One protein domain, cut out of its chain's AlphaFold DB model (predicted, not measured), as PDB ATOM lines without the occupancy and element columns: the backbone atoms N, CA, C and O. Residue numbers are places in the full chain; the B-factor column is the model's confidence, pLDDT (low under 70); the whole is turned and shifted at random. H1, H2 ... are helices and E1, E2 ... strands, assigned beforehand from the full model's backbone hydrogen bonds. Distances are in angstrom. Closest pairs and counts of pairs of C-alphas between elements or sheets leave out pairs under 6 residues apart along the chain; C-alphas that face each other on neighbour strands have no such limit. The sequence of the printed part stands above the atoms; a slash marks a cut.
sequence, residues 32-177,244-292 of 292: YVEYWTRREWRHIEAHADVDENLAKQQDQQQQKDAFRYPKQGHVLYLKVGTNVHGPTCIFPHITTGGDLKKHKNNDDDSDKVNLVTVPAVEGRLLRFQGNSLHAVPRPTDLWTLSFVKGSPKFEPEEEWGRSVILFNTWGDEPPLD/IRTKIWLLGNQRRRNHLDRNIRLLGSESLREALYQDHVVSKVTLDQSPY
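This is residues 32 to 177 and 244 to 292 of the 292 residues of the protein "Hypothetical protein" of Ditylum brightwellii (UniProt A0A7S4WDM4). What shape do these atoms make? A seven-strand sheet is curled like part of a barrel and folded back on itself, with the leaf E2, E7, E4, E5 through the middle of the domain and the leaf E10, E9 facing it across the hinge strand E11. A second sheet of four mostly long strands, E1, E8, E3, E6, stands beyond the first leaf on the side away from E10 and E9; H5 packs on E11 and E5, H1 lies off to one side, and the loop of residues 104 to 109 sticks out. What are its parts and size? The printed part has 195 residues, with five named helices and eleven named strands in the order E1 E2 H1 E3 E4 H2 E5 E6 E7 H3 E8 E9 H4 E10 H5 E11; both sheets are antiparallel and the class is mixed. It is compact, with a radius of gyration of the C-alphas of 17.0 A and spans of 46 by 42 by 28 A.

Where does the printed part begin? E1, residues 32 to 40 and 25.7 A long, begins with C-alpha 32 at (23.914, -58.628, -25.461). Which elements follow before the cut? They are E2, residues 44 to 47; H1, 52 to 60, 12.2 A; E3, 72 to 80, 22.9 A; E4, 88 to 91; H2, 97 to 100; E5, 112 to 118, 19.3 A; E6, 125 to 129; E7, 133 to 136; H3, 157 to 160; and E8, 161 to 170, 29.1 A. C-alpha 170 is at (21.271, -54.466, -24.142). What comes after the cut? E9 holds residues 244 to 249, H4 254 to 257, E10 263 to 268, H5 270 to 277 and E11 283 to 289, 19.6 A long and ending with C-alpha 289 at (6.996, -35.323, -1.392).

How is the four-strand sheet paired? It runs E1 E8 E3 E6 and is strongly twisted; within hydrogen-bond range are N 36 and O 166 at 2.9 A between the neighbours E1 and E8, N 76 and O 165 at 2.8 A between the neighbours E8 and E3, and N 73 and O 128 at 2.9 A between the neighbours E3 and E6. H3 only grazes this sheet, and E6 is near E4. How is the larger sheet folded? It runs E2 E7 E4 E5 E11 E10 E9; E11 is staggered, pairing with E5 over residues 283 to 288, with N 113 and O 287 at 2.7 A, and with E10 over 288 to 289, with N 288 and O 267 at 2.8 A. The closest C-alphas of its edge strands E2 and E9, those of Glu 45 and Trp 249, are 5.2 A apart. Where are the helices? H2 and H5 are on opposite faces of the larger sheet, H4 only grazes it, and H1 is on neither sheet. The closest C-alphas of H5 and E11, those of Ala 275 and Ser 283, are 5.6 A apart. In H1 and H5 every O i to N i+4 pair is within hydrogen-bond range, while H2, H3 and H4 are too short for such a pair.

How far does it reach? The two C-alphas farthest apart, those of Asp 107 and Pro 156, are 52.5 A apart. Where is it cut, and which links are long? Residues 178 to 243 are not printed, and C-alphas 177 and 244 are 43.3 A apart across the cut. Of the links that are printed whole, H1 to E3, H2 to E5 and E7 to H3 are long. Where is confidence low? The mean pLDDT of the printed part is 89.1, with residues 103 to 110, 148 to 152 and 291 to 292 under 70.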
ATOM      1  N   TYR A  32      22.846 -58.615 -26.445       90.50
ATOM      2  CA  TYR A  32      23.914 -58.628 -25.461       90.50
ATOM      3  C   TYR A  32      23.331 -58.721 -24.060       90.50
ATOM      4  O   TYR A  32      22.347 -58.051 -23.731       90.50
ATOM      5  N   VAL A  33      23.969 -59.555 -23.245       92.94
ATOM      6  CA  VAL A  33      23.632 -59.769 -21.842       92.94
ATOM      7  C   VAL A  33      24.880 -59.488 -21.028       92.94
ATOM      8  O   VAL A  33      25.926 -60.083 -21.263       92.94
ATOM      9  N   GLU A  34      24.759 -58.578 -20.076       94.56
ATOM     10  CA  GLU A  34      25.761 -58.340 -19.043       94.56
ATOM     11  C   GLU A  34      25.226 -58.946 -17.749       94.56
ATOM     12  O   GLU A  34      24.070 -58.708 -17.411       94.56
ATOM     13  N   TYR A  35      26.017 -59.743 -17.033       94.12
ATOM     14  CA  TYR A  35      25.543 -60.414 -15.825       94.12
ATOM     15  C   TYR A  35      26.610 -60.487 -14.738       94.12
ATOM     16  O   TYR A  35      27.810 -60.487 -15.002       94.12
ATOM     17  N   TRP A  36      26.162 -60.573 -13.489       93.69
ATOM     18  CA  TRP A  36      27.011 -60.811 -12.328       93.69
ATOM     19  C   TRP A  36      26.234 -61.563 -11.249       93.69
ATOM     20  O   TRP A  36      25.003 -61.558 -11.203       93.69
ATOM     21  N   THR A  37      26.960 -62.225 -10.351       92.12
ATOM     22  CA  THR A  37      26.362 -62.940  -9.220       92.12
ATOM     23  C   THR A  37      26.702 -62.245  -7.911       92.12
ATOM     24  O   THR A  37      27.754 -61.621  -7.765       92.12
ATOM     25  N   ARG A  38      25.796 -62.327  -6.937       90.38
ATOM     26  CA  ARG A  38      26.063 -61.896  -5.560       90.38
ATOM     27  C   ARG A  38      25.530 -62.944  -4.603       90.38
ATOM     28  O   ARG A  38      24.402 -63.388  -4.772       90.38
ATOM     29  N   ARG A  39      26.332 -63.304  -3.598       89.00
ATOM     30  CA  ARG A  39      25.966 -64.253  -2.528       89.00
ATOM     31  C   ARG A  39      25.679 -63.580  -1.186       89.00
ATOM     32  O   ARG A  39      25.477 -64.242  -0.177       89.00
ATOM     33  N   GLU A  40      25.655 -62.252  -1.178       85.44
ATOM     34  CA  GLU A  40      25.428 -61.449   0.012       85.44
ATOM     35  C   GLU A  40      24.144 -60.625  -0.100       85.44
ATOM     36  O   GLU A  40      23.841 -59.984  -1.118       85.44
ATOM     37  N   TRP A  41      23.392 -60.585   0.996       86.56
ATOM     38  CA  TRP A  41      22.345 -59.595   1.170       86.56
ATOM     39  C   TRP A  41      22.995 -58.292   1.639       86.56
ATOM     40  O   TRP A  41      23.439 -58.207   2.768       86.56
ATOM     41  N   ARG A  42      23.121 -57.256   0.810       88.25
ATOM     42  CA  ARG A  42      23.675 -55.955   1.235       88.25
ATOM     43  C   ARG A  42      22.722 -54.827   0.901       88.25
ATOM     44  O   ARG A  42      21.914 -54.963  -0.016       88.25
ATOM     45  N   HIS A  43      22.855 -53.728   1.640       91.25
ATOM     46  CA  HIS A  43      22.187 -52.495   1.263       91.25
ATOM     47  C   HIS A  43      22.735 -52.040  -0.086       91.25
ATOM     48  O   HIS A  43      23.951 -51.959  -0.266       91.25
ATOM     49  N   ILE A  44      21.834 -51.757  -1.017       93.75
ATOM     50  CA  ILE A  44      22.153 -51.098  -2.272       93.75
ATOM     51  C   ILE A  44      21.333 -49.811  -2.316       93.75
ATOM     52  O   ILE A  44      20.100 -49.853  -2.285       93.75
ATOM     53  N   GLU A  45      22.037 -48.678  -2.329       96.44
ATOM     54  CA  GLU A  45      21.445 -47.346  -2.474       96.44
ATOM     55  C   GLU A  45      20.685 -47.244  -3.808       96.44
ATOM     56  O   GLU A  45      20.987 -47.959  -4.765       96.44
ATOM     57  N   ALA A  46      19.692 -46.360  -3.883       97.62
ATOM     58  CA  ALA A  46      18.883 -46.208  -5.080       97.62
ATOM     59  C   ALA A  46      19.719 -45.695  -6.259       97.62
ATOM     60  O   ALA A  46      20.447 -44.703  -6.142       97.62
ATOM     61  N   HIS A  47      19.618 -46.388  -7.388       97.62
ATOM     62  CA  HIS A  47      20.367 -46.109  -8.609       97.62
ATOM     63  C   HIS A  47      19.652 -46.685  -9.828       97.62
ATOM     64  O   HIS A  47      18.779 -47.532  -9.703       97.62
ATOM     65  N   ALA A  48      20.020 -46.202 -11.006       96.81
ATOM     66  CA  ALA A  48      19.741 -46.882 -12.260       96.81
ATOM     67  C   ALA A  48      21.067 -47.427 -12.800       96.81
ATOM     68  O   ALA A  48      22.119 -46.786 -12.631       96.81
ATOM     69  N   ASP A  49      21.015 -48.599 -13.422       96.50
ATOM     70  CA  ASP A  49      22.171 -49.197 -14.082       96.50
ATOM     71  C   ASP A  49      22.489 -48.421 -15.351       96.50
ATOM     72  O   ASP A  49      21.595 -48.038 -16.100       96.50
ATOM     73  N   VAL A  50      23.767 -48.166 -15.592       96.12
ATOM     74  CA  VAL A  50      24.228 -47.409 -16.757       96.12
ATOM     75  C   VAL A  50      25.417 -48.114 -17.376       96.12
ATOM     76  O   VAL A  50      26.076 -48.922 -16.728       96.12
ATOM     77  N   ASP A  51      25.727 -47.765 -18.617       96.62
ATOM     78  CA  ASP A  51      27.025 -48.083 -19.196       96.62
ATOM     79  C   ASP A  51      28.114 -47.319 -18.425       96.62
ATOM     80  O   ASP A  51      28.365 -46.138 -18.674       96.62
ATOM     81  N   GLU A  52      28.706 -47.972 -17.422       94.69
ATOM     82  CA  GLU A  52      29.615 -47.337 -16.465       94.69
ATOM     83  C   GLU A  52      30.889 -46.806 -17.131       94.69
ATOM     84  O   GLU A  52      31.425 -45.782 -16.705       94.69
ATOM     85  N   ASN A  53      31.391 -47.474 -18.172       94.69
ATOM     86  CA  ASN A  53      32.599 -47.037 -18.870       94.69
ATOM     87  C   ASN A  53      32.306 -45.827 -19.757       94.69
ATOM     88  O   ASN A  53      33.042 -44.838 -19.691       94.69
ATOM     89  N   LEU A  54      31.185 -45.844 -20.487       95.00
ATOM     90  CA  LEU A  54      30.738 -44.683 -21.254       95.00
ATOM     91  C   LEU A  54      30.449 -43.486 -20.337       95.00
ATOM     92  O   LEU A  54      30.905 -42.377 -20.609       95.00
ATOM     93  N   ALA A  55      29.765 -43.710 -19.213       93.94
ATOM     94  CA  ALA A  55      29.474 -42.672 -18.228       93.94
ATOM     95  C   ALA A  55      30.758 -42.032 -17.669       93.94
ATOM     96  O   ALA A  55      30.863 -40.806 -17.601       93.94
ATOM     97  N   LYS A  56      31.767 -42.843 -17.320       93.06
ATOM     98  CA  LYS A  56      33.077 -42.346 -16.860       93.06
ATOM     99  C   LYS A  56      33.795 -41.540 -17.937       93.06
ATOM    100  O   LYS A  56      34.366 -40.498 -17.620       93.06
ATOM    101  N   GLN A  57      33.776 -42.002 -19.186       93.44
ATOM    102  CA  GLN A  57      34.390 -41.288 -20.305       93.44
ATOM    103  C   GLN A  57      33.719 -39.924 -20.524       93.44
ATOM    104  O   GLN A  57      34.409 -38.908 -20.623       93.44
ATOM    105  N   GLN A  58      32.385 -39.883 -20.519       93.25
ATOM    106  CA  GLN A  58      31.605 -38.649 -20.642       93.25
ATOM    107  C   GLN A  58      31.877 -37.679 -19.485       93.25
ATOM    108  O   GLN A  58      31.985 -36.474 -19.707       93.25
ATOM    109  N   ASP A  59      32.018 -38.187 -18.257       90.75
ATOM    110  CA  ASP A  59      32.362 -37.375 -17.085       90.75
ATOM    111  C   ASP A  59      33.773 -36.777 -17.193       90.75
ATOM    112  O   ASP A  59      33.955 -35.589 -16.929       90.75
ATOM    113  N   GLN A  60      34.762 -37.558 -17.640       91.06
ATOM    114  CA  GLN A  60      36.130 -37.073 -17.862       91.06
ATOM    115  C   GLN A  60      36.196 -36.001 -18.956       91.06
ATOM    116  O   GLN A  60      36.946 -35.035 -18.837       91.06
ATOM    117  N   GLN A  61      35.388 -36.156 -20.006       92.50
ATOM    118  CA  GLN A  61      35.315 -35.221 -21.128       92.50
ATOM    119  C   GLN A  61      34.349 -34.053 -20.881       92.50
ATOM    120  O   GLN A  61      34.181 -33.208 -21.758       92.50
ATOM    121  N   GLN A  62      33.705 -33.994 -19.708       86.25
ATOM    122  CA  GLN A  62      32.678 -33.004 -19.358       86.25
ATOM    123  C   GLN A  62      31.516 -32.933 -20.370       86.25
ATOM    124  O   GLN A  62      30.824 -31.915 -20.478       86.25
ATOM    125  N   GLN A  63      31.272 -34.018 -21.106       85.88
ATOM    126  CA  GLN A  63      30.157 -34.129 -22.041       85.88
ATOM    127  C   GLN A  63      28.860 -34.263 -21.260       85.88
ATOM    128  O   GLN A  63      28.775 -35.086 -20.354       85.88
ATOM    129  N   LYS A  64      27.833 -33.492 -21.621       81.88
ATOM    130  CA  LYS A  64      26.524 -33.491 -20.940       81.88
ATOM    131  C   LYS A  64      25.515 -34.461 -21.557       81.88
ATOM    132  O   LYS A  64      24.311 -34.263 -21.418       81.88
ATOM    133  N   ASP A  65      26.004 -35.493 -22.227       84.75
ATOM    134  CA  ASP A  65      25.155 -36.481 -22.877       84.75
ATOM    135  C   ASP A  65      24.307 -37.253 -21.859       84.75
ATOM    136  O   ASP A  65      24.674 -37.416 -20.686       84.75
ATOM    137  N   ALA A  66      23.148 -37.721 -22.319       89.38
ATOM    138  CA  ALA A  66      22.306 -38.603 -21.530       89.38
ATOM    139  C   ALA A  66      23.039 -39.925 -21.262       89.38
ATOM    140  O   ALA A  66      23.742 -40.449 -22.129       89.38
ATOM    141  N   PHE A  67      22.848 -40.480 -20.064       94.44
ATOM    142  CA  PHE A  67      23.370 -41.805 -19.755       94.44
ATOM    143  C   PHE A  67      22.711 -42.856 -20.646       94.44
ATOM    144  O   PHE A  67      21.517 -42.783 -20.956       94.44
ATOM    145  N   ARG A  68      23.497 -43.860 -21.032       95.88
ATOM    146  CA  ARG A  68      22.994 -45.041 -21.725       95.88
ATOM    147  C   ARG A  68      22.609 -46.096 -20.696       95.88
ATOM    148  O   ARG A  68      23.434 -46.468 -19.864       95.88
ATOM    149  N   TYR A  69      21.371 -46.566 -20.774       96.19
ATOM    150  CA  TYR A  69      20.794 -47.549 -19.858       96.19
ATOM    151  C   TYR A  69      20.603 -48.899 -20.563       96.19
ATOM    152  O   TYR A  69      20.422 -48.921 -21.789       96.19
ATOM    153  N   PRO A  70      20.563 -50.015 -19.816       96.62
ATOM    154  CA  PRO A  70      20.068 -51.280 -20.339       96.62
ATOM    155  C   PRO A  70      18.638 -51.150 -20.876       96.62
ATOM    156  O   PRO A  70      17.847 -50.319 -20.421       96.62
ATOM    157  N   LYS A  71      18.253 -52.041 -21.794       94.94
ATOM    158  CA  LYS A  71      16.852 -52.184 -22.220       94.94
ATOM    159  C   LYS A  71      16.007 -52.688 -21.050       94.94
ATOM    160  O   LYS A  71      14.906 -52.187 -20.820       94.94
ATOM    161  N   GLN A  72      16.509 -53.691 -20.331       96.00
ATOM    162  CA  GLN A  72      15.853 -54.295 -19.173       96.00
ATOM    163  C   GLN A  72      16.892 -54.690 -18.126       96.00
ATOM    164  O   GLN A  72      17.959 -55.192 -18.482       96.00
ATOM    165  N   GLY A  73      16.535 -54.507 -16.858       96.31
ATOM    166  CA  GLY A  73      17.238 -55.090 -15.723       96.31
ATOM    167  C   GLY A  73      16.504 -56.329 -15.224       96.31
ATOM    168  O   GLY A  73      15.268 -56.391 -15.260       96.31
ATOM    169  N   HIS A  74      17.266 -57.319 -14.765       96.38
ATOM    170  CA  HIS A  74      16.726 -58.558 -14.224       96.38
ATOM    171  C   HIS A  74      17.408 -58.960 -12.921       96.38
ATOM    172  O   HIS A  74      18.614 -58.776 -12.745       96.38
ATOM    173  N   VAL A  75      16.633 -59.575 -12.029       95.75
ATOM    174  CA  VAL A  75      17.127 -60.207 -10.801       95.75
ATOM    175  C   VAL A  75      16.506 -61.593 -10.685       95.75
ATOM    176  O   VAL A  75      15.293 -61.719 -10.540       95.75
ATOM    177  N   LEU A  76      17.338 -62.630 -10.736       94.38
ATOM    178  CA  LEU A  76      16.947 -64.009 -10.465       94.38
ATOM    179  C   LEU A  76      17.422 -64.399  -9.064       94.38
ATOM    180  O   LEU A  76      18.624 -64.451  -8.801       94.38
ATOM    181  N   TYR A  77      16.479 -64.687  -8.172       93.31
ATOM    182  CA  TYR A  77      16.762 -65.137  -6.810       93.31
ATOM    183  C   TYR A  77      17.028 -66.641  -6.796       93.31
ATOM    184  O   TYR A  77      16.135 -67.432  -7.073       93.31
ATOM    185  N   LEU A  78      18.259 -67.044  -6.478       91.75
ATOM    186  CA  LEU A  78      18.680 -68.450  -6.483       91.75
ATOM    187  C   LEU A  78      18.541 -69.130  -5.124       91.75
ATOM    188  O   LEU A  78      18.203 -70.302  -5.072       91.75
ATOM    189  N   LYS A  79      18.870 -68.414  -4.048       92.50
ATOM    190  CA  LYS A  79      18.763 -68.884  -2.662       92.50
ATOM    191  C   LYS A  79      18.472 -67.681  -1.781       92.50
ATOM    192  O   LYS A  79      19.150 -66.657  -1.921       92.50
ATOM    193  N   VAL A  80      17.491 -67.790  -0.896       92.50
ATOM    194  CA  VAL A  80      17.112 -66.715   0.029       92.50
ATOM    195  C   VAL A  80      17.010 -67.298   1.434       92.50
ATOM    196  O   VAL A  80      16.271 -68.252   1.650       92.50
ATOM    197  N   GLY A  81      17.794 -66.758   2.367       91.81
ATOM    198  CA  GLY A  81      17.777 -67.182   3.760       91.81
ATOM    199  C   GLY A  81      16.495 -66.772   4.483       91.81
ATOM    200  O   GLY A  81      15.830 -65.815   4.090       91.81
ATOM    201  N   THR A  82      16.158 -67.487   5.555       90.56
ATOM    202  CA  THR A  82      14.873 -67.346   6.268       90.56
ATOM    203  C   THR A  82      14.636 -65.970   6.890       90.56
ATOM    204  O   THR A  82      13.485 -65.596   7.083       90.56
ATOM    205  N   ASN A  83      15.701 -65.216   7.177       88.25
ATOM    206  CA  ASN A  83      15.651 -63.880   7.780       88.25
ATOM    207  C   ASN A  83      15.995 -62.768   6.769       88.25
ATOM    208  O   ASN A  83      16.206 -61.608   7.146       88.25
ATOM    209  N   VAL A  84      16.103 -63.097   5.476       87.06
ATOM    210  CA  VAL A  84      16.302 -62.108   4.411       87.06
ATOM    211  C   VAL A  84      14.961 -61.468   4.069       87.06
ATOM    212  O   VAL A  84      14.297 -61.826   3.102       87.06
ATOM    213  N   HIS A  85      14.596 -60.459   4.852       80.06
ATOM    214  CA  HIS A  85      13.477 -59.571   4.548       80.06
ATOM    215  C   HIS A  85      14.023 -58.340   3.840       80.06
ATOM    216  O   HIS A  85      14.951 -57.709   4.330       80.06
ATOM    217  N   GLY A  86      13.504 -57.947   2.689       72.00
ATOM    218  CA  GLY A  86      14.108 -56.824   1.974       72.00
ATOM    219  C   GLY A  86      13.834 -56.894   0.492       72.00
ATOM    220  O   GLY A  86      14.519 -57.641  -0.214       72.00
ATOM    221  N   PRO A  87      12.854 -56.131   0.005       87.81
ATOM    222  CA  PRO A  87      12.483 -56.187  -1.385       87.81
ATOM    223  C   PRO A  87      13.559 -55.554  -2.260       87.81
ATOM    224  O   PRO A  87      14.290 -54.651  -1.846       87.81
ATOM    225  N   THR A  88      13.598 -55.969  -3.521       95.94
ATOM    226  CA  THR A  88      14.053 -55.043  -4.555       95.94
ATOM    227  C   THR A  88      12.966 -53.990  -4.718       95.94
ATOM    228  O   THR A  88      11.830 -54.300  -5.078       95.94
ATOM    229  N   CYS A  89      13.318 -52.751  -4.410       97.50
ATOM    230  CA  CYS A  89      12.475 -51.580  -4.572       97.50
ATOM    231  C   CYS A  89      12.701 -50.999  -5.965       97.50
ATOM    232  O   CYS A  89      13.846 -50.730  -6.314       97.50
ATOM    233  N   ILE A  90      11.643 -50.773  -6.741       97.81
ATOM    234  CA  ILE A  90      11.709 -50.164  -8.075       97.81
ATOM    235  C   ILE A  90      10.820 -48.925  -8.084       97.81
ATOM    236  O   ILE A  90       9.672 -48.994  -7.655       97.81
ATOM    237  N   PHE A  91      11.331 -47.817  -8.612       96.69
ATOM    238  CA  PHE A  91      10.584 -46.591  -8.879       96.69
ATOM    239  C   PHE A  91      10.284 -46.533 -10.384       96.69
ATOM    240  O   PHE A  91      11.150 -46.129 -11.168       96.69
ATOM    241  N   PRO A  92       9.098 -46.983 -10.834       92.75
ATOM    242  CA  PRO A  92       8.797 -47.050 -12.258       92.75
ATOM    243  C   PRO A  92       8.828 -45.655 -12.881       92.75
ATOM    244  O   PRO A  92       8.296 -44.706 -12.308       92.75
ATOM    245  N   HIS A  93       9.423 -45.542 -14.070       89.00
ATOM    246  CA  HIS A  93       9.523 -44.293 -14.842       89.00
ATOM    247  C   HIS A  93      10.349 -43.164 -14.196       89.00
ATOM    248  O   HIS A  93      10.424 -42.072 -14.754       89.00
ATOM    249  N   ILE A  94      11.001 -43.424 -13.062       93.88
ATOM    250  CA  ILE A  94      11.974 -42.527 -12.433       93.88
ATOM    251  C   ILE A  94      13.358 -43.043 -12.808       93.88
ATOM    252  O   ILE A  94      13.638 -44.215 -12.580       93.88
ATOM    253  N   THR A  95      14.226 -42.204 -13.374       93.31
ATOM    254  CA  THR A  95      15.567 -42.637 -13.813       93.31
ATOM    255  C   THR A  95      16.681 -42.142 -12.901       93.31
ATOM    256  O   THR A  95      17.738 -42.767 -12.801       93.31
ATOM    257  N   THR A  96      16.449 -41.035 -12.197       94.19
ATOM    258  CA  THR A  96      17.418 -40.414 -11.296       94.19
ATOM    259  C   THR A  96      16.784 -40.036  -9.962       94.19
ATOM    260  O   THR A  96      15.572 -39.866  -9.844       94.19
ATOM    261  N   GLY A  97      17.612 -39.849  -8.933       91.94
ATOM    262  CA  GLY A  97      17.129 -39.373  -7.636       91.94
ATOM    263  C   GLY A  97      16.535 -37.961  -7.684       91.94
ATOM    264  O   GLY A  97      15.639 -37.651  -6.908       91.94
ATOM    265  N   GLY A  98      16.981 -37.119  -8.617       91.50
ATOM    266  CA  GLY A  98      16.398 -35.804  -8.868       91.50
ATOM    267  C   GLY A  98      14.957 -35.882  -9.360       91.50
ATOM    268  O   GLY A  98      14.160 -35.014  -9.020       91.50
ATOM    269  N   ASP A  99      14.590 -36.939 -10.091       91.75
ATOM    270  CA  ASP A  99      13.214 -37.129 -10.566       91.75
ATOM    271  C   ASP A  99      12.239 -37.442  -9.425       91.75
ATOM    272  O   ASP A  99      11.057 -37.150  -9.556       91.75
ATOM    273  N   LEU A 100      12.730 -37.925  -8.276       91.50
ATOM    274  CA  LEU A 100      11.917 -38.114  -7.066       91.50
ATOM    275  C   LEU A 100      11.446 -36.788  -6.442       91.50
ATOM    276  O   LEU A 100      10.556 -36.806  -5.600       91.50
ATOM    277  N   LYS A 101      12.061 -35.653  -6.809       86.81
ATOM    278  CA  LYS A 101      11.694 -34.308  -6.330       86.81
ATOM    279  C   LYS A 101      11.023 -33.433  -7.382       86.81
ATOM    280  O   LYS A 101      10.585 -32.332  -7.062       86.81
ATOM    281  N   LYS A 102      11.016 -33.833  -8.654       75.69
ATOM    282  CA  LYS A 102      10.482 -32.962  -9.704       75.69
ATOM    283  C   LYS A 102       8.964 -32.885  -9.565       75.69
ATOM    284  O   LYS A 102       8.283 -33.873  -9.818       75.69
ATOM    285  N   HIS A 103       8.451 -31.701  -9.239       61.22
ATOM    286  CA  HIS A 103       7.065 -31.351  -9.530       61.22
ATOM    287  C   HIS A 103       6.889 -31.432 -11.048       61.22
ATOM    288  O   HIS A 103       7.623 -30.781 -11.803       61.22
ATOM    289  N   LYS A 104       5.964 -32.263 -11.526       57.09
ATOM    290  CA  LYS A 104       5.531 -32.146 -12.916       57.09
ATOM    291  C   LYS A 104       4.819 -30.801 -13.018       57.09
ATOM    292  O   LYS A 104       3.729 -30.642 -12.491       57.09
ATOM    293  N   ASN A 105       5.476 -29.811 -13.621       46.78
ATOM    294  CA  ASN A 105       4.839 -28.531 -13.912       46.78
ATOM    295  C   ASN A 105       3.552 -28.796 -14.711       46.78
ATOM    296  O   ASN A 105       3.632 -29.461 -15.747       46.78
ATOM    297  N   ASN A 106       2.447 -28.223 -14.223       47.91
ATOM    298  CA  ASN A 106       1.068 -28.196 -14.740       47.91
ATOM    299  C   ASN A 106       0.091 -29.078 -13.946       47.91
ATOM    300  O   ASN A 106       0.050 -30.280 -14.167       47.91
ATOM    301  N   ASP A 107      -0.694 -28.421 -13.079       53.19
ATOM    302  CA  ASP A 107      -2.091 -28.690 -12.666       53.19
ATOM    303  C   ASP A 107      -2.555 -30.111 -12.299       53.19
ATOM    304  O   ASP A 107      -3.737 -30.297 -12.021       53.19
ATOM    305  N   ASP A 108      -1.666 -31.097 -12.230       53.03
ATOM    306  CA  ASP A 108      -2.024 -32.477 -11.915       53.03
ATOM    307  C   ASP A 108      -1.406 -32.896 -10.576       53.03
ATOM    308  O   ASP A 108      -0.189 -32.841 -10.376       53.03
ATOM    309  N   ASP A 109      -2.285 -33.316  -9.673       53.72
ATOM    310  CA  ASP A 109      -2.136 -33.650  -8.254       53.72
ATOM    311  C   ASP A 109      -1.143 -34.804  -7.953       53.72
ATOM    312  O   ASP A 109      -1.470 -35.800  -7.305       53.72
ATOM    313  N   SER A 110       0.093 -34.745  -8.455       59.94
ATOM    314  CA  SER A 110       1.045 -35.851  -8.306       59.94
ATOM    315  C   SER A 110       2.430 -35.438  -7.819       59.94
ATOM    316  O   SER A 110       3.451 -35.792  -8.404       59.94
ATOM    317  N   ASP A 111       2.470 -34.887  -6.603       77.31
ATOM    318  CA  ASP A 111       3.630 -35.012  -5.695       77.31
ATOM    319  C   ASP A 111       3.858 -36.470  -5.223       77.31
ATOM    320  O   ASP A 111       4.677 -36.756  -4.349       77.31
ATOM    321  N   LYS A 112       3.141 -37.411  -5.841       88.81
ATOM    322  CA  LYS A 112       3.121 -38.842  -5.583       88.81
ATOM    323  C   LYS A 112       4.169 -39.567  -6.421       88.81
ATOM    324  O   LYS A 112       4.124 -39.604  -7.650       88.81
ATOM    325  N   VAL A 113       5.071 -40.247  -5.735       92.75
ATOM    326  CA  VAL A 113       6.071 -41.162  -6.276       92.75
ATOM    327  C   VAL A 113       5.578 -42.594  -6.090       92.75
ATOM    328  O   VAL A 113       5.367 -43.059  -4.973       92.75
ATOM    329  N   ASN A 114       5.428 -43.330  -7.190       93.94
ATOM    330  CA  ASN A 114       5.109 -44.756  -7.128       93.94
ATOM    331  C   ASN A 114       6.363 -45.577  -6.805       93.94
ATOM    332  O   ASN A 114       7.402 -45.425  -7.450       93.94
ATOM    333  N   LEU A 115       6.229 -46.504  -5.864       95.81
ATOM    334  CA  LEU A 115       7.243 -47.483  -5.497       95.81
ATOM    335  C   LEU A 115       6.637 -48.888  -5.585       95.81
ATOM    336  O   LEU A 115       5.546 -49.145  -5.083       95.81
ATOM    337  N   VAL A 116       7.366 -49.807  -6.210       96.44
ATOM    338  CA  VAL A 116       7.040 -51.234  -6.240       96.44
ATOM    339  C   VAL A 116       8.064 -51.984  -5.399       96.44
ATOM    340  O   VAL A 116       9.265 -51.863  -5.641       96.44
ATOM    341  N   THR A 117       7.606 -52.768  -4.424       95.62
ATOM    342  CA  THR A 117       8.461 -53.600  -3.572       95.62
ATOM    343  C   THR A 117       8.306 -55.071  -3.943       95.62
ATOM    344  O   THR A 117       7.232 -55.652  -3.823       95.62
ATOM    345  N   VAL A 118       9.389 -55.692  -4.414       95.19
ATOM    346  CA  VAL A 118       9.417 -57.099  -4.833       95.19
ATOM    347  C   VAL A 118      10.174 -57.928  -3.808       95.19
ATOM    348  O   VAL A 118      11.402 -57.821  -3.764       95.19
ATOM    349  N   PRO A 119       9.503 -58.782  -3.016       94.38
ATOM    350  CA  PRO A 119      10.212 -59.551  -2.013       94.38
ATOM    351  C   PRO A 119      11.099 -60.624  -2.635       94.38
ATOM    352  O   PRO A 119      10.813 -61.151  -3.722       94.38
ATOM    353  N   ALA A 120      12.200 -60.901  -1.940       93.12
ATOM    354  CA  ALA A 120      13.184 -61.893  -2.330       93.12
ATOM    355  C   ALA A 120      12.598 -63.290  -2.110       93.12
ATOM    356  O   ALA A 120      12.485 -63.756  -0.985       93.12
ATOM    357  N   VAL A 121      12.216 -63.957  -3.195       92.44
ATOM    358  CA  VAL A 121      11.648 -65.309  -3.150       92.44
ATOM    359  C   VAL A 121      12.496 -66.207  -4.023       92.44
ATOM    360  O   VAL A 121      12.730 -65.886  -5.185       92.44
ATOM    361  N   GLU A 122      12.953 -67.328  -3.475       91.81
ATOM    362  CA  GLU A 122      13.745 -68.301  -4.222       91.81
ATOM    363  C   GLU A 122      13.032 -68.749  -5.513       91.81
ATOM    364  O   GLU A 122      11.829 -69.007  -5.534       91.81
ATOM    365  N   GLY A 123      13.777 -68.782  -6.619       89.44
ATOM    366  CA  GLY A 123      13.279 -69.093  -7.957       89.44
ATOM    367  C   GLY A 123      12.558 -67.943  -8.667       89.44
ATOM    368  O   GLY A 123      12.207 -68.086  -9.839       89.44
ATOM    369  N   ARG A 124      12.331 -66.795  -8.014       90.44
ATOM    370  CA  ARG A 124      11.666 -65.647  -8.645       90.44
ATOM    371  C   ARG A 124      12.595 -64.943  -9.629       90.44
ATOM    372  O   ARG A 124      13.703 -64.547  -9.268       90.44
ATOM    373  N   LEU A 125      12.089 -64.706 -10.837       92.56
ATOM    374  CA  LEU A 125      12.674 -63.786 -11.805       92.56
ATOM    375  C   LEU A 125      11.922 -62.455 -11.763       92.56
ATOM    376  O   LEU A 125      10.721 -62.393 -12.018       92.56
ATOM    377  N   LEU A 126      12.642 -61.386 -11.456       93.88
ATOM    378  CA  LEU A 126      12.179 -60.014 -11.583       93.88
ATOM    379  C   LEU A 126      12.739 -59.423 -12.875       93.88
ATOM    380  O   LEU A 126      13.935 -59.539 -13.124       93.88
ATOM    381  N   ARG A 127      11.884 -58.760 -13.655       94.25
ATOM    382  CA  ARG A 127      12.238 -57.998 -14.856       94.25
ATOM    383  C   ARG A 127      11.639 -56.595 -14.768       94.25
ATOM    384  O   ARG A 127      10.469 -56.455 -14.421       94.25
ATOM    385  N   PHE A 128      12.420 -55.571 -15.095       94.81
ATOM    386  CA  PHE A 128      11.985 -54.172 -15.083       94.81
ATOM    387  C   PHE A 128      12.713 -53.344 -16.150       94.81
ATOM    388  O   PHE A 128      13.722 -53.777 -16.712       94.81
ATOM    389  N   GLN A 129      12.201 -52.145 -16.451       95.38
ATOM    390  CA  GLN A 129      12.830 -51.240 -17.421       95.38
ATOM    391  C   GLN A 129      14.238 -50.863 -16.948       95.38
ATOM    392  O   GLN A 129      14.402 -50.417 -15.815       95.38
ATOM    393  N   GLY A 130      15.252 -51.013 -17.806       95.75
ATOM    394  CA  GLY A 130      16.655 -50.872 -17.388       95.75
ATOM    395  C   GLY A 130      17.052 -49.460 -16.944       95.75
ATOM    396  O   GLY A 130      18.031 -49.293 -16.227       95.75
ATOM    397  N   ASN A 131      16.264 -48.446 -17.303       95.94
ATOM    398  CA  ASN A 131      16.447 -47.076 -16.830       95.94
ATOM    399  C   ASN A 131      15.750 -46.778 -15.493       95.94
ATOM    400  O   ASN A 131      15.888 -45.664 -15.002       95.94
ATOM    401  N   SER A 132      14.984 -47.711 -14.919       97.12
ATOM    402  CA  SER A 132      14.265 -47.455 -13.668       97.12
ATOM    403  C   SER A 132      15.219 -47.408 -12.479       97.12
ATOM    404  O   SER A 132      16.068 -48.286 -12.288       97.12
ATOM    405  N   LEU A 133      15.034 -46.392 -11.643       97.44
ATOM    406  CA  LEU A 133      15.693 -46.259 -10.361       97.44
ATOM    407  C   LEU A 133      15.237 -47.416  -9.469       97.44
ATOM    408  O   LEU A 133      14.045 -47.690  -9.339       97.44
ATOM    409  N   HIS A 134      16.183 -48.101  -8.849       98.00
ATOM    410  CA  HIS A 134      15.912 -49.253  -8.012       98.00
ATOM    411  C   HIS A 134      16.926 -49.355  -6.873       98.00
ATOM    412  O   HIS A 134      18.000 -48.758  -6.908       98.00
ATOM    413  N   ALA A 135      16.560 -50.077  -5.820       97.19
ATOM    414  CA  ALA A 135      17.327 -50.167  -4.587       97.19
ATOM    415  C   ALA A 135      17.083 -51.496  -3.871       97.19
ATOM    416  O   ALA A 135      16.114 -52.203  -4.140       97.19
ATOM    417  N   VAL A 136      17.934 -51.787  -2.889       94.88
ATOM    418  CA  VAL A 136      17.722 -52.868  -1.921       94.88
ATOM    419  C   VAL A 136      17.968 -52.290  -0.525       94.88
ATOM    420  O   VAL A 136      19.130 -52.170  -0.118       94.88
ATOM    421  N   PRO A 137      16.933 -51.879   0.228       91.69
ATOM    422  CA  PRO A 137      17.116 -51.455   1.610       91.69
ATOM    423  C   PRO A 137      17.617 -52.629   2.469       91.69
ATOM    424  O   PRO A 137      17.100 -53.744   2.399       91.69
ATOM    425  N   ARG A 138      18.672 -52.382   3.255       88.25
ATOM    426  CA  ARG A 138      19.128 -53.288   4.318       88.25
ATOM    427  C   ARG A 138      19.620 -52.459   5.516       88.25
ATOM    428  O   ARG A 138      20.555 -51.683   5.327       88.25
ATOM    429  N   PRO A 139      19.082 -52.638   6.733       87.94
ATOM    430  CA  PRO A 139      17.947 -53.502   7.076       87.94
ATOM    431  C   PRO A 139      16.676 -53.132   6.293       87.94
ATOM    432  O   PRO A 139      16.630 -52.103   5.622       87.94
ATOM    433  N   THR A 140      15.690 -54.019   6.304       86.62
ATOM    434  CA  THR A 140      14.438 -53.923   5.533       86.62
ATOM    435  C   THR A 140      13.763 -52.559   5.669       86.62
ATOM    436  O   THR A 140      13.320 -51.965   4.691       86.62
ATOM    437  N   ASP A 141      13.779 -52.030   6.885       86.56
ATOM    438  CA  ASP A 141      13.181 -50.780   7.328       86.56
ATOM    439  C   ASP A 141      14.134 -49.579   7.280       86.56
ATOM    440  O   ASP A 141      13.758 -48.498   7.740       86.56
ATOM    441  N   LEU A 142      15.333 -49.722   6.694       91.06
ATOM    442  CA  LEU A 142      16.386 -48.695   6.640       91.06
ATOM    443  C   LEU A 142      15.862 -47.303   6.273       91.06
ATOM    444  O   LEU A 142      16.345 -46.302   6.798       91.06
ATOM    445  N   TRP A 143      14.907 -47.226   5.348       92.69
ATOM    446  CA  TRP A 143      14.360 -45.950   4.896       92.69
ATOM    447  C   TRP A 143      13.463 -45.272   5.931       92.69
ATOM    448  O   TRP A 143      13.357 -44.051   5.912       92.69
ATOM    449  N   THR A 144      12.853 -46.035   6.830       91.19
ATOM    450  CA  THR A 144      11.916 -45.544   7.855       91.19
ATOM    451  C   THR A 144      12.567 -45.407   9.234       91.19
ATOM    452  O   THR A 144      11.994 -44.798  10.137       91.19
ATOM    453  N   LEU A 145      13.779 -45.948   9.408       87.44
ATOM    454  CA  LEU A 145      14.533 -45.855  10.651       87.44
ATOM    455  C   LEU A 145      15.085 -44.444  10.883       87.44
ATOM    456  O   LEU A 145      15.721 -43.839  10.019       87.44
ATOM    457  N   SER A 146      14.923 -43.951  12.111       81.38
ATOM    458  CA  SER A 146      15.539 -42.699  12.567       81.38
ATOM    459  C   SER A 146      17.054 -42.838  12.761       81.38
ATOM    460  O   SER A 146      17.802 -41.885  12.544       81.38
ATOM    461  N   PHE A 147      17.517 -44.039  13.120       73.06
ATOM    462  CA  PHE A 147      18.924 -44.409  13.224       73.06
ATOM    463  C   PHE A 147      19.126 -45.881  12.837       73.06
ATOM    464  O   PHE A 147      18.290 -46.731  13.129       73.06
ATOM    465  N   VAL A 148      20.267 -46.205  12.224       67.50
ATOM    466  CA  VAL A 148      20.643 -47.594  11.913       67.50
ATOM    467  C   VAL A 148      21.498 -48.129  13.055       67.50
ATOM    468  O   VAL A 148      22.558 -47.572  13.338       67.50
ATOM    469  N   LYS A 149      21.059 -49.199  13.723       55.22
ATOM    470  CA  LYS A 149      21.870 -49.912  14.723       55.22
ATOM    471  C   LYS A 149      22.389 -51.231  14.151       55.22
ATOM    472  O   LYS A 149      21.606 -52.052  13.689       55.22
ATOM    473  N   GLY A 150      23.696 -51.450  14.292       57.03
ATOM    474  CA  GLY A 150      24.357 -52.731  14.030       57.03
ATOM    475  C   GLY A 150      25.008 -52.850  12.652       57.03
ATOM    476  O   GLY A 150      24.647 -52.158  11.702       57.03
ATOM    477  N   SER A 151      26.002 -53.734  12.560       58.56
ATOM    478  CA  SER A 151      26.546 -54.201  11.288       58.56
ATOM    479  C   SER A 151      25.661 -55.318  10.725       58.56
ATOM    480  O   SER A 151      25.049 -56.071  11.491       58.56
ATOM    481  N   PRO A 152      25.579 -55.467   9.395       67.31
ATOM    482  CA  PRO A 152      24.838 -56.571   8.816       67.31
ATOM    483  C   PRO A 152      25.512 -57.900   9.189       67.31
ATOM    484  O   PRO A 152      26.697 -58.086   8.913       67.31
ATOM    485  N   LYS A 153      24.773 -58.830   9.804       74.12
ATOM    486  CA  LYS A 153      25.227 -60.220   9.974       74.12
ATOM    487  C   LYS A 153      25.034 -60.970   8.657       74.12
ATOM    488  O   LYS A 153      24.017 -60.775   7.997       74.12
ATOM    489  N   PHE A 154      26.006 -61.773   8.243       76.00
ATOM    490  CA  PHE A 154      25.933 -62.553   6.995       76.00
ATOM    491  C   PHE A 154      25.935 -64.064   7.236       76.00
ATOM    492  O   PHE A 154      25.776 -64.830   6.294       76.00
ATOM    493  N   GLU A 155      26.089 -64.473   8.492       82.25
ATOM    494  CA  GLU A 155      26.151 -65.863   8.917       82.25
ATOM    495  C   GLU A 155      25.061 -66.126   9.967       82.25
ATOM    496  O   GLU A 155      24.818 -65.248  10.809       82.25
ATOM    497  N   PRO A 156      24.418 -67.308   9.939       88.81
ATOM    498  CA  PRO A 156      24.611 -68.383   8.950       88.81
ATOM    499  C   PRO A 156      23.987 -68.055   7.569       88.81
ATOM    500  O   PRO A 156      23.069 -67.237   7.475       88.81
ATOM    501  N   GLU A 157      24.495 -68.670   6.487       86.12
ATOM    502  CA  GLU A 157      24.023 -68.435   5.102       86.12
ATOM    503  C   GLU A 157      22.551 -68.853   4.932       86.12
ATOM    504  O   GLU A 157      21.820 -68.263   4.142       86.12
ATOM    505  N   GLU A 158      22.092 -69.838   5.699       88.62
ATOM    506  CA  GLU A 158      20.707 -70.322   5.723       88.62
ATOM    507  C   GLU A 158      19.719 -69.267   6.235       88.62
ATOM    508  O   GLU A 158      18.560 -69.266   5.831       88.62
ATOM    509  N   GLU A 159      20.171 -68.356   7.097       89.69
ATOM    510  CA  GLU A 159      19.330 -67.297   7.659       89.69
ATOM    511  C   GLU A 159      19.512 -65.972   6.919       89.69
ATOM    512  O   GLU A 159      18.535 -65.307   6.587       89.69
ATOM    513  N   TRP A 160      20.760 -65.581   6.646       87.69
ATOM    514  CA  TRP A 160      21.104 -64.231   6.181       87.69
ATOM    515  C   TRP A 160      21.683 -64.197   4.762       87.69
ATOM    516  O   TRP A 160      21.967 -63.115   4.230       87.69
ATOM    517  N   GLY A 161      21.879 -65.364   4.147       88.44
ATOM    518  CA  GLY A 161      22.424 -65.506   2.805       88.44
ATOM    519  C   GLY A 161      21.408 -65.153   1.728       88.44
ATOM    520  O   GLY A 161      20.235 -65.509   1.797       88.44
ATOM    521  N   ARG A 162      21.868 -64.463   0.684       90.75
ATOM    522  CA  ARG A 162      21.056 -64.175  -0.501       90.75
ATOM    523  C   ARG A 162      21.908 -64.355  -1.742       90.75
ATOM    524  O   ARG A 162      22.805 -63.552  -1.990       90.75
ATOM    525  N   SER A 163      21.595 -65.383  -2.517       92.69
ATOM    526  CA  SER A 163      22.228 -65.669  -3.798       92.69
ATOM    527  C   SER A 163      21.340 -65.184  -4.936       92.69
ATOM    528  O   SER A 163      20.183 -65.591  -5.038       92.69
ATOM    529  N   VAL A 164      21.873 -64.305  -5.779       93.94
ATOM    530  CA  VAL A 164      21.175 -63.735  -6.936       93.94
ATOM    531  C   VAL A 164      22.064 -63.745  -8.173       93.94
ATOM    532  O   VAL A 164      23.280 -63.556  -8.075       93.94
ATOM    533  N   ILE A 165      21.436 -63.899  -9.336       95.19
ATOM    534  CA  ILE A 165      22.005 -63.491 -10.624       95.19
ATOM    535  C   ILE A 165      21.331 -62.181 -11.005       95.19
ATOM    536  O   ILE A 165      20.104 -62.116 -11.088       95.19
ATOM    537  N   LEU A 166      22.127 -61.144 -11.222       95.06
ATOM    538  CA  LEU A 166      21.667 -59.898 -11.811       95.06
ATOM    539  C   LEU A 166      22.125 -59.883 -13.257       95.06
ATOM    540  O   LEU A 166      23.266 -60.257 -13.535       95.06
ATOM    541  N   PHE A 167      21.242 -59.489 -14.164       96.00
ATOM    542  CA  PHE A 167      21.623 -59.371 -15.560       96.00
ATOM    543  C   PHE A 167      20.837 -58.296 -16.298       96.00
ATOM    544  O   PHE A 167      19.618 -58.158 -16.170       96.00
ATOM    545  N   ASN A 168      21.568 -57.563 -17.118       96.81
ATOM    546  CA  ASN A 168      21.092 -56.490 -17.959       96.81
ATOM    547  C   ASN A 168      21.057 -56.961 -19.404       96.81
ATOM    548  O   ASN A 168      21.999 -57.587 -19.889       96.81
ATOM    549  N   THR A 169      19.971 -56.641 -20.101       95.50
ATOM    550  CA  THR A 169      19.883 -56.868 -21.539       95.50
ATOM    551  C   THR A 169      20.072 -55.563 -22.291       95.50
ATOM    552  O   THR A 169      19.482 -54.533 -21.960       95.50
ATOM    553  N   TRP A 170      20.896 -55.614 -23.329       94.81
ATOM    554  CA  TRP A 170      21.271 -54.466 -24.142       94.81
ATOM    555  C   TRP A 170      20.799 -54.656 -25.584       94.81
ATOM    556  O   TRP A 170      20.526 -55.772 -26.033       94.81
ATOM    557  N   GLY A 171      20.633 -53.536 -26.287       90.00
ATOM    558  CA  GLY A 171      20.082 -53.499 -27.640       90.00
ATOM    559  C   GLY A 171      21.063 -53.994 -28.702       90.00
ATOM    560  O   GLY A 171      21.528 -55.131 -28.674       90.00
ATOM    561  N   ASP A 172      21.343 -53.137 -29.681       88.38
ATOM    562  CA  ASP A 172      22.234 -53.466 -30.797       88.38
ATOM    563  C   ASP A 172      23.726 -53.385 -30.451       88.38
ATOM    564  O   ASP A 172      24.538 -53.861 -31.239       88.38
ATOM    565  N   GLU A 173      24.082 -52.819 -29.297       91.81
ATOM    566  CA  GLU A 173      25.467 -52.600 -28.873       91.81
ATOM    567  C   GLU A 173      25.655 -53.020 -27.405       91.81
ATOM    568  O   GLU A 173      24.809 -52.668 -26.570       91.81
ATOM    569  N   PRO A 174      26.752 -53.723 -27.063       93.69
ATOM    570  CA  PRO A 174      27.094 -54.075 -25.681       93.69
ATOM    571  C   PRO A 174      27.479 -52.823 -24.875       93.69
ATOM    572  O   PRO A 174      27.746 -51.781 -25.481       93.69
ATOM    573  N   PRO A 175      27.570 -52.900 -23.536       94.62
ATOM    574  CA  PRO A 175      28.328 -51.953 -22.707       94.62
ATOM    575  C   PRO A 175      29.723 -51.658 -23.264       94.62
ATOM    576  O   PRO A 175      30.394 -52.566 -23.761       94.62
ATOM    577  N   LEU A 176      30.164 -50.403 -23.169       94.75
ATOM    578  CA  LEU A 176      31.495 -50.005 -23.611       94.75
ATOM    579  C   LEU A 176      32.567 -50.741 -22.794       94.75
ATOM    580  O   LEU A 176      32.494 -50.793 -21.570       94.75
ATOM    581  N   ASP A 177      33.576 -51.288 -23.471       91.56
ATOM    582  CA  ASP A 177      34.766 -51.908 -22.867       91.56
ATOM    583  C   ASP A 177      34.490 -52.999 -21.812       91.56
ATOM    584  O   ASP A 177      35.320 -53.256 -20.936       91.56
ATOM    585  N   ILE A 244       4.935 -41.592   7.782       91.19
ATOM    586  CA  ILE A 244       6.296 -41.958   8.157       91.19
ATOM    587  C   ILE A 244       7.307 -41.286   7.227       91.19
ATOM    588  O   ILE A 244       7.220 -41.331   5.998       91.19
ATOM    589  N   ARG A 245       8.319 -40.654   7.827       92.19
ATOM    590  CA  ARG A 245       9.424 -40.051   7.075       92.19
ATOM    591  C   ARG A 245      10.294 -41.150   6.475       92.19
ATOM    592  O   ARG A 245      10.815 -41.994   7.197       92.19
ATOM    593  N   THR A 246      10.491 -41.077   5.167       93.00
ATOM    594  CA  THR A 246      11.202 -42.077   4.372       93.00
ATOM    595  C   THR A 246      12.440 -41.449   3.742       93.00
ATOM    596  O   THR A 246      12.343 -40.512   2.951       93.00
ATOM    597  N   LYS A 247      13.627 -41.945   4.094       94.62
ATOM    598  CA  LYS A 247      14.920 -41.452   3.600       94.62
ATOM    599  C   LYS A 247      15.504 -42.407   2.560       94.62
ATOM    600  O   LYS A 247      16.116 -43.418   2.905       94.62
ATOM    601  N   ILE A 248      15.382 -42.042   1.287       95.19
ATOM    602  CA  ILE A 248      15.943 -42.797   0.163       95.19
ATOM    603  C   ILE A 248      17.370 -42.320  -0.086       95.19
ATOM    604  O   ILE A 248      17.593 -41.157  -0.414       95.19
ATOM    605  N   TRP A 249      18.344 -43.214   0.057       95.75
ATOM    606  CA  TRP A 249      19.748 -42.946  -0.261       95.75
ATOM    607  C   TRP A 249      20.018 -43.158  -1.746       95.75
ATOM    608  O   TRP A 249      19.453 -44.070  -2.340       95.75
ATOM    609  N   LEU A 250      20.883 -42.332  -2.330       96.69
ATOM    610  CA  LEU A 250      21.165 -42.291  -3.760       96.69
ATOM    611  C   LEU A 250      22.646 -42.577  -4.050       96.69
ATOM    612  O   LEU A 250      23.528 -41.873  -3.535       96.69
ATOM    613  N   LEU A 251      22.900 -43.526  -4.953       95.62
ATOM    614  CA  LEU A 251      24.243 -43.879  -5.418       95.62
ATOM    615  C   LEU A 251      24.722 -42.950  -6.548       95.62
ATOM    616  O   LEU A 251      23.932 -42.326  -7.258       95.62
ATOM    617  N   GLY A 252      26.035 -42.919  -6.774       92.56
ATOM    618  CA  GLY A 252      26.655 -42.205  -7.893       92.56
ATOM    619  C   GLY A 252      27.076 -40.785  -7.539       92.56
ATOM    620  O   GLY A 252      26.993 -40.385  -6.382       92.56
ATOM    621  N   ASN A 253      27.559 -40.021  -8.522       92.12
ATOM    622  CA  ASN A 253      27.922 -38.608  -8.370       92.12
ATOM    623  C   ASN A 253      26.698 -37.682  -8.563       92.12
ATOM    624  O   ASN A 253      25.595 -38.144  -8.850       92.12
ATOM    625  N   GLN A 254      26.877 -36.368  -8.396       93.50
ATOM    626  CA  GLN A 254      25.787 -35.388  -8.531       93.50
ATOM    627  C   GLN A 254      25.071 -35.476  -9.887       93.50
ATOM    628  O   GLN A 254      23.846 -35.371  -9.934       93.50
ATOM    629  N   ARG A 255      25.816 -35.692 -10.978       92.19
ATOM    630  CA  ARG A 255      25.261 -35.822 -12.330       92.19
ATOM    631  C   ARG A 255      24.378 -37.063 -12.446       92.19
ATOM    632  O   ARG A 255      23.244 -36.943 -12.890       92.19
ATOM    633  N   ARG A 256      24.855 -38.227 -11.989       91.00
ATOM    634  CA  ARG A 256      24.083 -39.486 -11.997       91.00
ATOM    635  C   ARG A 256      22.819 -39.394 -11.153       91.00
ATOM    636  O   ARG A 256      21.771 -39.892 -11.543       91.00
ATOM    637  N   ARG A 257      22.907 -38.717 -10.009       94.19
ATOM    638  CA  ARG A 257      21.744 -38.461  -9.159       94.19
ATOM    639  C   ARG A 257      20.802 -37.417  -9.747       94.19
ATOM    640  O   ARG A 257      19.664 -37.359  -9.299       94.19
ATOM    641  N   ASN A 258      21.274 -36.583 -10.676       93.81
ATOM    642  CA  ASN A 258      20.633 -35.332 -11.081       93.81
ATOM    643  C   ASN A 258      20.171 -34.501  -9.864       93.81
ATOM    644  O   ASN A 258      19.097 -33.905  -9.846       93.81
ATOM    645  N   HIS A 259      20.958 -34.547  -8.786       93.31
ATOM    646  CA  HIS A 259      20.608 -33.961  -7.499       93.31
ATOM    647  C   HIS A 259      21.859 -33.779  -6.636       93.31
ATOM    648  O   HIS A 259      22.753 -34.633  -6.617       93.31
ATOM    649  N   LEU A 260      21.914 -32.664  -5.903       93.88
ATOM    650  CA  LEU A 260      23.036 -32.330  -5.025       93.88
ATOM    651  C   LEU A 260      23.161 -33.339  -3.880       93.88
ATOM    652  O   LEU A 260      24.206 -33.972  -3.723       93.88
ATOM    653  N   ASP A 261      22.076 -33.558  -3.140       94.06
ATOM    654  CA  ASP A 261      22.092 -34.435  -1.971       94.06
ATOM    655  C   ASP A 261      22.206 -35.915  -2.344       94.06
ATOM    656  O   ASP A 261      21.717 -36.366  -3.383       94.06
ATOM    657  N   ARG A 262      22.808 -36.687  -1.433       95.06
ATOM    658  CA  ARG A 262      22.877 -38.158  -1.484       95.06
ATOM    659  C   ARG A 262      21.642 -38.852  -0.912       95.06
ATOM    660  O   ARG A 262      21.623 -40.073  -0.812       95.06
ATOM    661  N   ASN A 263      20.645 -38.097  -0.469       94.25
ATOM    662  CA  ASN A 263      19.384 -38.660  -0.019       94.25
ATOM    663  C   ASN A 263      18.211 -37.745  -0.363       94.25
ATOM    664  O   ASN A 263      18.369 -36.527  -0.406       94.25
ATOM    665  N   ILE A 264      17.051 -38.357  -0.576       93.75
ATOM    666  CA  ILE A 264      15.761 -37.698  -0.776       93.75
ATOM    667  C   ILE A 264      14.849 -38.112   0.372       93.75
ATOM    668  O   ILE A 264      14.846 -39.275   0.782       93.75
ATOM    669  N   ARG A 265      14.103 -37.148   0.912       93.88
ATOM    670  CA  ARG A 265      13.092 -37.390   1.938       93.88
ATOM    671  C   ARG A 265      11.720 -37.363   1.289       93.88
ATOM    672  O   ARG A 265      11.374 -36.365   0.664       93.88
ATOM    673  N   LEU A 266      10.979 -38.443   1.467       93.81
ATOM    674  CA  LEU A 266       9.582 -38.582   1.079       93.81
ATOM    675  C   LEU A 266       8.756 -38.929   2.323       93.81
ATOM    676  O   LEU A 266       9.309 -39.301   3.365       93.81
ATOM    677  N   LEU A 267       7.444 -38.813   2.218       93.06
ATOM    678  CA  LEU A 267       6.484 -39.319   3.186       93.06
ATOM    679  C   LEU A 267       5.891 -40.612   2.635       93.06
ATOM    680  O   LEU A 267       5.530 -40.681   1.471       93.06
ATOM    681  N   GLY A 268       5.838 -41.655   3.448       91.75
ATOM    682  CA  GLY A 268       5.024 -42.836   3.164       91.75
ATOM    683  C   GLY A 268       3.960 -42.974   4.240       91.75
ATOM    684  O   GLY A 268       4.090 -42.371   5.302       91.75
ATOM    685  N   SER A 269       2.939 -43.786   4.007       92.19
ATOM    686  CA  SER A 269       2.070 -44.271   5.081       92.19
ATOM    687  C   SER A 269       2.650 -45.545   5.707       92.19
ATOM    688  O   SER A 269       3.669 -46.076   5.250       92.19
ATOM    689  N   GLU A 270       2.006 -46.063   6.753       90.44
ATOM    690  CA  GLU A 270       2.417 -47.316   7.404       90.44
ATOM    691  C   GLU A 270       2.443 -48.514   6.431       90.44
ATOM    692  O   GLU A 270       3.275 -49.412   6.581       90.44
ATOM    693  N   SER A 271       1.654 -48.469   5.348       91.94
ATOM    694  CA  SER A 271       1.660 -49.499   4.301       91.94
ATOM    695  C   SER A 271       3.014 -49.645   3.601       91.94
ATOM    696  O   SER A 271       3.327 -50.719   3.093       91.94
ATOM    697  N   LEU A 272       3.873 -48.613   3.612       93.94
ATOM    698  CA  LEU A 272       5.256 -48.746   3.149       93.94
ATOM    699  C   LEU A 272       6.030 -49.739   4.018       93.94
ATOM    700  O   LEU A 272       6.765 -50.567   3.483       93.94
ATOM    701  N   ARG A 273       5.898 -49.657   5.347       92.00
ATOM    702  CA  ARG A 273       6.604 -50.569   6.252       92.00
ATOM    703  C   ARG A 273       6.119 -51.994   6.015       92.00
ATOM    704  O   ARG A 273       6.944 -52.875   5.800       92.00
ATOM    705  N   GLU A 274       4.810 -52.198   5.940       92.56
ATOM    706  CA  GLU A 274       4.222 -53.502   5.618       92.56
ATOM    707  C   GLU A 274       4.724 -54.043   4.273       92.56
ATOM    708  O   GLU A 274       5.155 -55.191   4.191       92.56
ATOM    709  N   ALA A 275       4.750 -53.205   3.233       93.62
ATOM    710  CA  ALA A 275       5.237 -53.548   1.899       93.62
ATOM    711  C   ALA A 275       6.729 -53.919   1.866       93.62
ATOM    712  O   ALA A 275       7.142 -54.720   1.022       93.62
ATOM    713  N   LEU A 276       7.545 -53.337   2.749       93.38
ATOM    714  CA  LEU A 276       8.964 -53.670   2.890       93.38
ATOM    715  C   LEU A 276       9.171 -55.026   3.582       93.38
ATOM    716  O   LEU A 276      10.147 -55.706   3.276       93.38
ATOM    717  N   TYR A 277       8.263 -55.441   4.465       93.50
ATOM    718  CA  TYR A 277       8.338 -56.719   5.190       93.50
ATOM    719  C   TYR A 277       7.541 -57.862   4.551       93.50
ATOM    720  O   TYR A 277       7.515 -58.954   5.108       93.50
ATOM    721  N   GLN A 278       6.907 -57.656   3.393       92.44
ATOM    722  CA  GLN A 278       6.236 -58.750   2.685       92.44
ATOM    723  C   GLN A 278       7.224 -59.864   2.333       92.44
ATOM    724  O   GLN A 278       8.305 -59.594   1.818       92.44
ATOM    725  N   ASP A 279       6.821 -61.120   2.519       90.56
ATOM    726  CA  ASP A 279       7.667 -62.273   2.180       90.56
ATOM    727  C   ASP A 279       7.399 -62.795   0.763       90.56
ATOM    728  O   ASP A 279       8.283 -63.322   0.087       90.56
ATOM    729  N   HIS A 280       6.169 -62.629   0.267       89.31
ATOM    730  CA  HIS A 280       5.743 -63.237  -0.995       89.31
ATOM    731  C   HIS A 280       5.030 -62.278  -1.938       89.31
ATOM    732  O   HIS A 280       5.189 -62.401  -3.159       89.31
ATOM    733  N   VAL A 281       4.274 -61.325  -1.403       90.69
ATOM    734  CA  VAL A 281       3.417 -60.444  -2.195       90.69
ATOM    735  C   VAL A 281       4.219 -59.253  -2.693       90.69
ATOM    736  O   VAL A 281       4.891 -58.567  -1.926       90.69
ATOM    737  N   VAL A 282       4.159 -59.007  -3.999       92.56
ATOM    738  CA  VAL A 282       4.712 -57.775  -4.555       92.56
ATOM    739  C   VAL A 282       3.732 -56.648  -4.263       92.56
ATOM    740  O   VAL A 282       2.547 -56.781  -4.558       92.56
ATOM    741  N   SER A 283       4.220 -55.550  -3.696       94.00
ATOM    742  CA  SER A 283       3.359 -54.446  -3.267       94.00
ATOM    743  C   SER A 283       3.629 -53.193  -4.081       94.00
ATOM    744  O   SER A 283       4.757 -52.937  -4.504       94.00
ATOM    745  N   LYS A 284       2.580 -52.399  -4.290       94.31
ATOM    746  CA  LYS A 284       2.679 -51.048  -4.833       94.31
ATOM    747  C   LYS A 284       2.314 -50.075  -3.723       94.31
ATOM    748  O   LYS A 284       1.251 -50.202  -3.127       94.31
ATOM    749  N   VAL A 285       3.188 -49.114  -3.476       94.06
ATOM    750  CA  VAL A 285       2.985 -48.056  -2.489       94.06
ATOM    751  C   VAL A 285       3.241 -46.705  -3.132       94.06
ATOM    752  O   VAL A 285       3.988 -46.585  -4.107       94.06
ATOM    753  N   THR A 286       2.599 -45.687  -2.585       93.69
ATOM    754  CA  THR A 286       2.770 -44.306  -3.013       93.69
ATOM    755  C   THR A 286       3.488 -43.547  -1.912       93.69
ATOM    756  O   THR A 286       3.192 -43.729  -0.733       93.69
ATOM    757  N   LEU A 287       4.471 -42.748  -2.309       93.88
ATOM    758  CA  LEU A 287       5.228 -41.874  -1.431       93.88
ATOM    759  C   LEU A 287       4.969 -40.433  -1.846       93.88
ATOM    760  O   LEU A 287       5.088 -40.123  -3.025       93.88
ATOM    761  N   ASP A 288       4.674 -39.558  -0.905       91.50
ATOM    762  CA  ASP A 288       4.470 -38.142  -1.174       91.50
ATOM    763  C   ASP A 288       5.774 -37.367  -0.992       91.50
ATOM    764  O   ASP A 288       6.658 -37.745  -0.209       91.50
ATOM    765  N   GLN A 289       5.920 -36.254  -1.701       85.44
ATOM    766  CA  GLN A 289       6.996 -35.323  -1.392       85.44
ATOM    767  C   GLN A 289       6.811 -34.773   0.025       85.44
ATOM    768  O   GLN A 289       5.710 -34.431   0.446       85.44
ATOM    769  N   SER A 290       7.903 -34.694   0.788       74.06
ATOM    770  CA  SER A 290       7.846 -34.038   2.092       74.06
ATOM    771  C   SER A 290       7.598 -32.542   1.869       74.06
ATOM    772  O   SER A 290       8.468 -31.906   1.266       74.06
ATOM    773  N   PRO A 291       6.500 -31.953   2.388       61.16
ATOM    774  CA  PRO A 291       6.467 -30.517   2.597       61.16
ATOM    775  C   PRO A 291       7.619 -30.225   3.561       61.16
ATOM    776  O   PRO A 291       7.877 -31.002   4.489       61.16
ATOM    777  N   TYR A 292       8.416 -29.215   3.253       52.84
ATOM    778  CA  TYR A 292       9.604 -28.880   4.032       52.84
ATOM    779  C   TYR A 292       9.277 -28.611   5.506       52.84
ATOM    780  O   TYR A 292       8.247 -27.953   5.769       52.84
TER     781      TYR A 292